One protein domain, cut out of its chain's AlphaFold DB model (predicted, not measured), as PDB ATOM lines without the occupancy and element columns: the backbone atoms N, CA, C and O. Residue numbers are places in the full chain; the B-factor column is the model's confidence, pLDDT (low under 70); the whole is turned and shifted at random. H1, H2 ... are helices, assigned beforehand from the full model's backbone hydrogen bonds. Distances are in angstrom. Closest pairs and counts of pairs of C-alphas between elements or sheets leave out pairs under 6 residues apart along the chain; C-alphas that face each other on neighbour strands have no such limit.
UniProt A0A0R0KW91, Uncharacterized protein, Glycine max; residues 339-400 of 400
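Overview. This is residues 339 to 400 of the 400 residues of an uncharacterized protein of Glycine max (UniProt A0A0R0KW91). Three splayed helices make an open frame: H1 lies between the other two, and H3 packs crosswise on its first part. H2 lies on the other side of H1, and the link of residues 375 to 389 arches from H2 to H3. The printed part has 62 residues, with H1, H2 and H3 in that order, all helix and no named strand. It is compact, with a radius of gyration of the C-alphas of 11.9 A and spans of 32 by 23 by 20 A.

Along the chain. H1, residues 339 to 351, begins at C-alpha 339 (255.822, 196.399, 250.278) and measures 18.4 A. H2, residues 362 to 374, measures 18.2 A. H3, residues 390 to 399, measures 14.9 A and ends at C-alpha 399 (242.840, 206.497, 235.882).

Arrangement. H1 touches H3 with residues 340 to 344 alone; their closest C-alphas, of Thr 344 and Ile 391, are 7.2 A apart. Their lines are about perpendicular, at 85 degrees. H2 is apart from H1 and from H3. Every O i to N i+4 pair is within hydrogen-bond range in H1 and H2; in H3, 5 of 6 are.

Size, cuts and confidence. The C-alphas farthest apart, of Asp 361 and Gln 400, are 33.5 A apart. The printed part has no cut. The link from H2 to H3 is long. Residues 369 to 378 and 393 to 400 stand free. The pLDDT is under 70 at residues 385 to 390, 392 and 397 to 400.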
ATOM      1  N   SER A 339     256.495 197.411 249.448       90.92
ATOM      2  CA  SER A 339     255.822 196.399 250.278       90.92
ATOM      3  C   SER A 339     254.300 196.484 250.170       90.92
ATOM      4  O   SER A 339     253.625 195.470 250.016       90.92
ATOM      5  N   ARG A 340     253.746 197.698 250.134       89.13
ATOM      6  CA  ARG A 340     252.301 197.934 250.030       89.13
ATOM      7  C   ARG A 340     251.741 197.471 248.685       89.13
ATOM      8  O   ARG A 340     250.615 196.969 248.614       89.13
ATOM      9  N   HIS A 341     252.517 197.618 247.611       90.41
ATOM     10  CA  HIS A 341     252.143 197.091 246.298       90.41
ATOM     11  C   HIS A 341     252.136 195.560 246.309       90.41
ATOM     12  O   HIS A 341     251.179 194.964 245.820       90.41
ATOM     13  N   ALA A 342     253.136 194.929 246.933       92.06
ATOM     14  CA  ALA A 342     253.181 193.476 247.093       92.06
ATOM     15  C   ALA A 342     252.001 192.948 247.931       92.06
ATOM     16  O   ALA A 342     251.307 192.042 247.481       92.06
ATOM     17  N   GLU A 343     251.680 193.587 249.065       90.27
ATOM     18  CA  GLU A 343     250.490 193.281 249.883       90.27
ATOM     19  C   GLU A 343     249.192 193.362 249.063       90.27
ATOM     20  O   GLU A 343     248.275 192.557 249.229       90.27
ATOM     21  N   THR A 344     249.108 194.333 248.152       89.30
ATOM     22  CA  THR A 344     247.948 194.505 247.272       89.30
ATOM     23  C   THR A 344     247.843 193.378 246.245       89.30
ATOM     24  O   THR A 344     246.755 192.839 246.030       89.30
ATOM     25  N   ILE A 345     248.960 193.010 245.615       91.60
ATOM     26  CA  ILE A 345     249.003 191.910 244.647       91.60
ATOM     27  C   ILE A 345     248.704 190.583 245.351       91.60
ATOM     28  O   ILE A 345     247.913 189.805 244.832       91.60
ATOM     29  N   ASP A 346     249.216 190.368 246.561       92.61
ATOM     30  CA  ASP A 346     248.907 189.205 247.395       92.61
ATOM     31  C   ASP A 346     247.407 189.018 247.631       92.61
ATOM     32  O   ASP A 346     246.893 187.901 247.574       92.61
ATOM     33  N   VAL A 347     246.681 190.103 247.913       90.03
ATOM     34  CA  VAL A 347     245.222 190.049 248.080       90.03
ATOM     35  C   VAL A 347     244.550 189.572 246.790       90.03
ATOM     36  O   VAL A 347     243.634 188.753 246.849       90.03
ATOM     37  N   ILE A 348     245.028 190.029 245.631       90.69
ATOM     38  CA  ILE A 348     244.504 189.635 244.318       90.69
ATOM     39  C   ILE A 348     244.850 188.173 244.010       90.69
ATOM     40  O   ILE A 348     243.960 187.402 243.654       90.69
ATOM     41  N   THR A 349     246.110 187.762 244.164       93.37
ATOM     42  CA  THR A 349     246.543 186.399 243.830       93.37
ATOM     43  C   THR A 349     245.924 185.361 244.756       93.37
ATOM     44  O   THR A 349     245.541 184.297 244.277       93.37
ATOM     45  N   ARG A 350     245.743 185.671 246.049       92.17
ATOM     46  CA  ARG A 350     245.013 184.790 246.974       92.17
ATOM     47  C   ARG A 350     243.533 184.693 246.620       92.17
ATOM     48  O   ARG A 350     242.986 183.604 246.675       92.17
ATOM     49  N   TYR A 351     242.895 185.800 246.230       90.90
ATOM     50  CA  TYR A 351     241.493 185.783 245.796       90.90
ATOM     51  C   TYR A 351     241.279 184.947 244.522       90.90
ATOM     52  O   TYR A 351     240.217 184.368 244.335       90.90
ATOM     53  N   LEU A 352     242.282 184.896 243.642       91.66
ATOM     54  CA  LEU A 352     242.258 184.129 242.393       91.66
ATOM     55  C   LEU A 352     242.815 182.699 242.535       91.66
ATOM     56  O   LEU A 352     243.055 182.054 241.515       91.66
ATOM     57  N   ASP A 353     243.065 182.224 243.760       92.44
ATOM     58  CA  ASP A 353     243.652 180.907 244.054       92.44
ATOM     59  C   ASP A 353     245.008 180.646 243.356       92.44
ATOM     60  O   ASP A 353     245.366 179.519 243.023       92.44
ATOM     61  N   MET A 354     245.805 181.700 243.151       92.85
ATOM     62  CA  MET A 354     247.139 181.629 242.530       92.85
ATOM     63  C   MET A 354     248.277 181.510 243.561       92.85
ATOM     64  O   MET A 354     249.437 181.314 243.192       92.85
ATOM     65  N   GLY A 355     247.958 181.635 244.852       93.65
ATOM     66  CA  GLY A 355     248.909 181.660 245.969       93.65
ATOM     67  C   GLY A 355     249.270 183.078 246.430       93.65
ATOM     68  O   GLY A 355     248.608 184.052 246.075       93.65
ATOM     69  N   THR A 356     250.323 183.198 247.241       95.35
ATOM     70  CA  THR A 356     250.812 184.479 247.782       95.35
ATOM     71  C   THR A 356     251.964 184.998 246.922       95.35
ATOM     72  O   THR A 356     253.041 184.407 246.916       95.35
ATOM     73  N   TYR A 357     251.744 186.091 246.191       95.77
ATOM     74  CA  TYR A 357     252.740 186.736 245.330       95.77
ATOM     75  C   TYR A 357     254.061 187.035 246.050       95.77
ATOM     76  O   TYR A 357     255.132 186.773 245.509       95.77
ATOM     77  N   SER A 358     254.014 187.538 247.281       94.83
ATOM     78  CA  SER A 358     255.196 187.912 248.063       94.83
ATOM     79  C   SER A 358     256.117 186.727 248.370       94.83
ATOM     80  O   SER A 358     257.327 186.932 248.470       94.83
ATOM     81  N   GLU A 359     255.572 185.508 248.454       96.36
ATOM     82  CA  GLU A 359     256.308 184.258 248.715       96.36
ATOM     83  C   GLU A 359     256.970 183.673 247.461       96.36
ATOM     84  O   GLU A 359     257.774 182.749 247.557       96.36
ATOM     85  N   TRP A 360     256.631 184.181 246.275       96.94
ATOM     86  CA  TRP A 360     257.261 183.738 245.037       96.94
ATOM     87  C   TRP A 360     258.705 184.240 244.942       96.94
ATOM     88  O   TRP A 360     259.037 185.333 245.422       96.94
ATOM     89  N   ASP A 361     259.551 183.453 244.277       96.96
ATOM     90  CA  ASP A 361     260.859 183.924 243.835       96.96
ATOM     91  C   ASP A 361     260.718 185.027 242.769       96.96
ATOM     92  O   ASP A 361     259.643 185.266 242.207       96.96
ATOM     93  N   GLU A 362     261.806 185.755 242.529       97.14
ATOM     94  CA  GLU A 362     261.788 186.907 241.625       97.14
ATOM     95  C   GLU A 362     261.485 186.501 240.174       97.14
ATOM     96  O   GLU A 362     260.770 187.211 239.471       97.14
ATOM     97  N   GLU A 363     261.957 185.331 239.736       97.42
ATOM     98  CA  GLU A 363     261.702 184.820 238.386       97.42
ATOM     99  C   GLU A 363     260.203 184.583 238.157       97.42
ATOM    100  O   GLU A 363     259.636 185.066 237.175       97.42
ATOM    101  N   LYS A 364     259.523 183.935 239.109       96.94
ATOM    102  CA  LYS A 364     258.077 183.714 239.055       96.94
ATOM    103  C   LYS A 364     257.286 185.019 239.164       96.94
ATOM    104  O   LYS A 364     256.258 185.155 238.495       96.94
ATOM    105  N   LYS A 365     257.741 185.988 239.970       97.28
ATOM    106  CA  LYS A 365     257.135 187.334 240.033       97.28
ATOM    107  C   LYS A 365     257.201 188.028 238.674       97.28
ATOM    108  O   LYS A 365     256.175 188.515 238.193       97.28
ATOM    109  N   LEU A 366     258.370 188.026 238.034       97.30
ATOM    110  CA  LEU A 366     258.582 188.638 236.723       97.30
ATOM    111  C   LEU A 366     257.775 187.948 235.619       97.30
ATOM    112  O   LEU A 366     257.156 188.647 234.812       97.30
ATOM    113  N   ASP A 367     257.728 186.614 235.595       97.18
ATOM    114  CA  ASP A 367     256.918 185.865 234.625       97.18
ATOM    115  C   ASP A 367     255.425 186.189 234.777       97.18
ATOM    116  O   ASP A 367     254.766 186.578 233.807       97.18
ATOM    117  N   PHE A 368     254.902 186.139 236.009       96.20
ATOM    118  CA  PHE A 368     253.514 186.500 236.297       96.20
ATOM    119  C   PHE A 368     253.192 187.926 235.845       96.20
ATOM    120  O   PHE A 368     252.250 188.118 235.075       96.20
ATOM    121  N   LEU A 369     253.979 188.920 236.274       96.28
ATOM    122  CA  LEU A 369     253.738 190.319 235.921       96.28
ATOM    123  C   LEU A 369     253.824 190.539 234.410       96.28
ATOM    124  O   LEU A 369     252.963 191.205 233.839       96.28
ATOM    125  N   THR A 370     254.811 189.945 233.739       96.59
ATOM    126  CA  THR A 370     254.974 190.061 232.283       96.59
ATOM    127  C   THR A 370     253.790 189.450 231.539       96.59
ATOM    128  O   THR A 370     253.307 190.024 230.558       96.59
ATOM    129  N   ARG A 371     253.303 188.291 231.995       95.81
ATOM    130  CA  ARG A 371     252.150 187.605 231.407       95.81
ATOM    131  C   ARG A 371     250.865 188.411 231.588       95.81
ATOM    132  O   ARG A 371     250.138 188.587 230.613       95.81
ATOM    133  N   GLU A 372     250.606 188.931 232.789       94.94
ATOM    134  CA  GLU A 372     249.414 189.748 233.062       94.94
ATOM    135  C   GLU A 372     249.470 191.112 232.348       94.94
ATOM    136  O   GLU A 372     248.459 191.542 231.801       94.94
ATOM    137  N   LEU A 373     250.643 191.755 232.245       95.11
ATOM    138  CA  LEU A 373     250.817 193.020 231.507       95.11
ATOM    139  C   LEU A 373     250.622 192.873 229.988       95.11
ATOM    140  O   LEU A 373     250.171 193.811 229.335       95.11
ATOM    141  N   LYS A 374     250.956 191.711 229.407       95.43
ATOM    142  CA  LYS A 374     250.677 191.396 227.990       95.43
ATOM    143  C   LYS A 374     249.224 190.969 227.757       95.43
ATOM    144  O   LYS A 374     248.744 190.997 226.621       95.43
ATOM    145  N   GLY A 375     248.539 190.530 228.810       93.66
ATOM    146  CA  GLY A 375     247.152 190.096 228.761       93.66
ATOM    147  C   GLY A 375     246.185 191.253 228.503       93.66
ATOM    148  O   GLY A 375     246.422 192.394 228.879       93.66
ATOM    149  N   LYS A 376     245.045 190.951 227.871       93.35
ATOM    150  CA  LYS A 376     243.912 191.894 227.730       93.35
ATOM    151  C   LYS A 376     242.797 191.639 228.748       93.35
ATOM    152  O   LYS A 376     241.804 192.360 228.775       93.35
ATOM    153  N   ARG A 377     242.924 190.573 229.544       92.28
ATOM    154  CA  ARG A 377     241.943 190.190 230.561       92.28
ATOM    155  C   ARG A 377     242.146 191.066 231.806       92.28
ATOM    156  O   ARG A 377     243.268 191.118 232.299       92.28
ATOM    157  N   PRO A 378     241.093 191.694 232.360       90.87
ATOM    158  CA  PRO A 378     241.189 192.390 233.639       90.87
ATOM    159  C   PRO A 378     241.584 191.432 234.770       90.87
ATOM    160  O   PRO A 378     240.955 190.385 234.941       90.87
ATOM    161  N   LEU A 379     242.600 191.809 235.548       88.90
ATOM    162  CA  LEU A 379     243.095 191.008 236.669       88.90
ATOM    163  C   LEU A 379     242.288 191.234 237.957       88.90
ATOM    164  O   LEU A 379     242.058 190.293 238.706       88.90
ATOM    165  N   VAL A 380     241.855 192.471 238.224       86.30
ATOM    166  CA  VAL A 380     241.172 192.845 239.475       86.30
ATOM    167  C   VAL A 380     239.673 192.536 239.377       86.30
ATOM    168  O   VAL A 380     238.979 193.179 238.583       86.30
ATOM    169  N   PRO A 381     239.132 191.597 240.174       81.54
ATOM    170  CA  PRO A 381     237.710 191.267 240.136       81.54
ATOM    171  C   PRO A 381     236.857 192.412 240.705       81.54
ATOM    172  O   PRO A 381     237.213 192.960 241.748       81.54
ATOM    173  N   PRO A 382     235.700 192.757 240.108       79.11
ATOM    174  CA  PRO A 382     234.828 193.818 240.631       79.11
ATOM    175  C   PRO A 382     234.297 193.553 242.049       79.11
ATOM    176  O   PRO A 382     233.957 194.489 242.767       79.11
ATOM    177  N   SER A 383     234.211 192.277 242.434       79.49
ATOM    178  CA  SER A 383     233.705 191.786 243.720       79.49
ATOM    179  C   SER A 383     234.723 191.833 244.858       79.49
ATOM    180  O   SER A 383     234.347 191.574 246.000       79.49
ATOM    181  N   ILE A 384     236.001 192.119 244.583       76.60
ATOM    182  CA  ILE A 384     237.023 192.130 245.631       76.60
ATOM    183  C   ILE A 384     236.739 193.293 246.597       76.60
ATOM    184  O   ILE A 384     236.639 194.454 246.189       76.60
ATOM    185  N   GLU A 385     236.549 192.998 247.887       61.95
ATOM    186  CA  GLU A 385     236.196 194.031 248.863       61.95
ATOM    187  C   GLU A 385     237.319 195.070 248.985       61.95
ATOM    188  O   GLU A 385     238.396 194.845 249.538       61.95
ATOM    189  N   VAL A 386     237.020 196.275 248.497       55.96
ATOM    190  CA  VAL A 386     237.940 197.412 248.324       55.96
ATOM    191  C   VAL A 386     238.532 197.938 249.649       55.96
ATOM    192  O   VAL A 386     239.323 198.882 249.649       55.96
ATOM    193  N   ARG A 387     238.163 197.386 250.815       52.35
ATOM    194  CA  ARG A 387     238.706 197.823 252.116       52.35
ATOM    195  C   ARG A 387     240.195 197.508 252.276       52.35
ATOM    196  O   ARG A 387     240.878 198.295 252.921       52.35
ATOM    197  N   LEU A 388     240.703 196.454 251.637       53.99
ATOM    198  CA  LEU A 388     242.124 196.072 251.694       53.99
ATOM    199  C   LEU A 388     242.977 196.700 250.578       53.99
ATOM    200  O   LEU A 388     244.199 196.638 250.607       53.99
ATOM    201  N   LEU A 389     242.345 197.378 249.621       61.59
ATOM    202  CA  LEU A 389     242.987 197.956 248.443       61.59
ATOM    203  C   LEU A 389     243.114 199.482 248.569       61.59
ATOM    204  O   LEU A 389     242.703 200.239 247.687       61.59
ATOM    205  N   TYR A 390     243.684 199.962 249.678       66.72
ATOM    206  CA  TYR A 390     243.978 201.391 249.863       66.72
ATOM    207  C   TYR A 390     244.766 201.971 248.676       66.72
ATOM    208  O   TYR A 390     244.465 203.065 248.193       66.72
ATOM    209  N   ILE A 391     245.705 201.188 248.141       71.82
ATOM    210  CA  ILE A 391     246.462 201.527 246.936       71.82
ATOM    211  C   ILE A 391     245.591 201.533 245.678       71.82
ATOM    212  O   ILE A 391     245.709 202.458 244.880       71.82
ATOM    213  N   ALA A 392     244.677 200.579 245.477       68.72
ATOM    214  CA  ALA A 392     243.837 200.636 244.275       68.72
ATOM    215  C   ALA A 392     242.826 201.784 244.320       68.72
ATOM    216  O   ALA A 392     242.488 202.321 243.271       68.72
ATOM    217  N   LYS A 393     242.387 202.230 245.507       71.38
ATOM    218  CA  LYS A 393     241.611 203.478 245.623       71.38
ATOM    219  C   LYS A 393     242.419 204.692 245.170       71.38
ATOM    220  O   LYS A 393     241.849 205.571 244.531       71.38
ATOM    221  N   LEU A 394     243.719 204.734 245.476       72.35
ATOM    222  CA  LEU A 394     244.613 205.773 244.962       72.35
ATOM    223  C   LEU A 394     244.722 205.700 243.438       72.35
ATOM    224  O   LEU A 394     244.503 206.703 242.772       72.35
ATOM    225  N   TYR A 395     245.012 204.525 242.876       77.58
ATOM    226  CA  TYR A 395     245.153 204.389 241.424       77.58
ATOM    227  C   TYR A 395     243.845 204.623 240.668       77.58
ATOM    228  O   TYR A 395     243.872 205.146 239.557       77.58
ATOM    229  N   LYS A 396     242.690 204.336 241.280       73.00
ATOM    230  CA  LYS A 396     241.387 204.690 240.708       73.00
ATOM    231  C   LYS A 396     241.241 206.201 240.498       73.00
ATOM    232  O   LYS A 396     240.661 206.586 239.495       73.00
ATOM    233  N   LEU A 397     241.788 207.035 241.389       67.08
ATOM    234  CA  LEU A 397     241.804 208.496 241.215       67.08
ATOM    235  C   LEU A 397     242.738 208.975 240.098       67.08
ATOM    236  O   LEU A 397     242.630 210.124 239.708       67.08
ATOM    237  N   TYR A 398     243.692 208.151 239.663       64.51
ATOM    238  CA  TYR A 398     244.653 208.510 238.616       64.51
ATOM    239  C   TYR A 398     244.172 208.102 237.218       64.51
ATOM    240  O   TYR A 398     244.516 208.737 236.229       64.51
ATOM    241  N   ILE A 399     243.412 207.004 237.139       56.02
ATOM    242  CA  ILE A 399     242.840 206.497 235.882       56.02
ATOM    243  C   ILE A 399     241.596 207.306 235.471       56.02
ATOM    244  O   ILE A 399     241.274 207.361 234.287       56.02
ATOM    245  N   GLN A 400     240.889 207.880 236.450       38.96
ATOM    246  CA  GLN A 400     239.756 208.792 236.259       38.96
ATOM    247  C   GLN A 400     240.246 210.230 236.161       38.96
ATOM    248  O   GLN A 400     239.645 210.973 235.360       38.96
TER     249      GLN A 400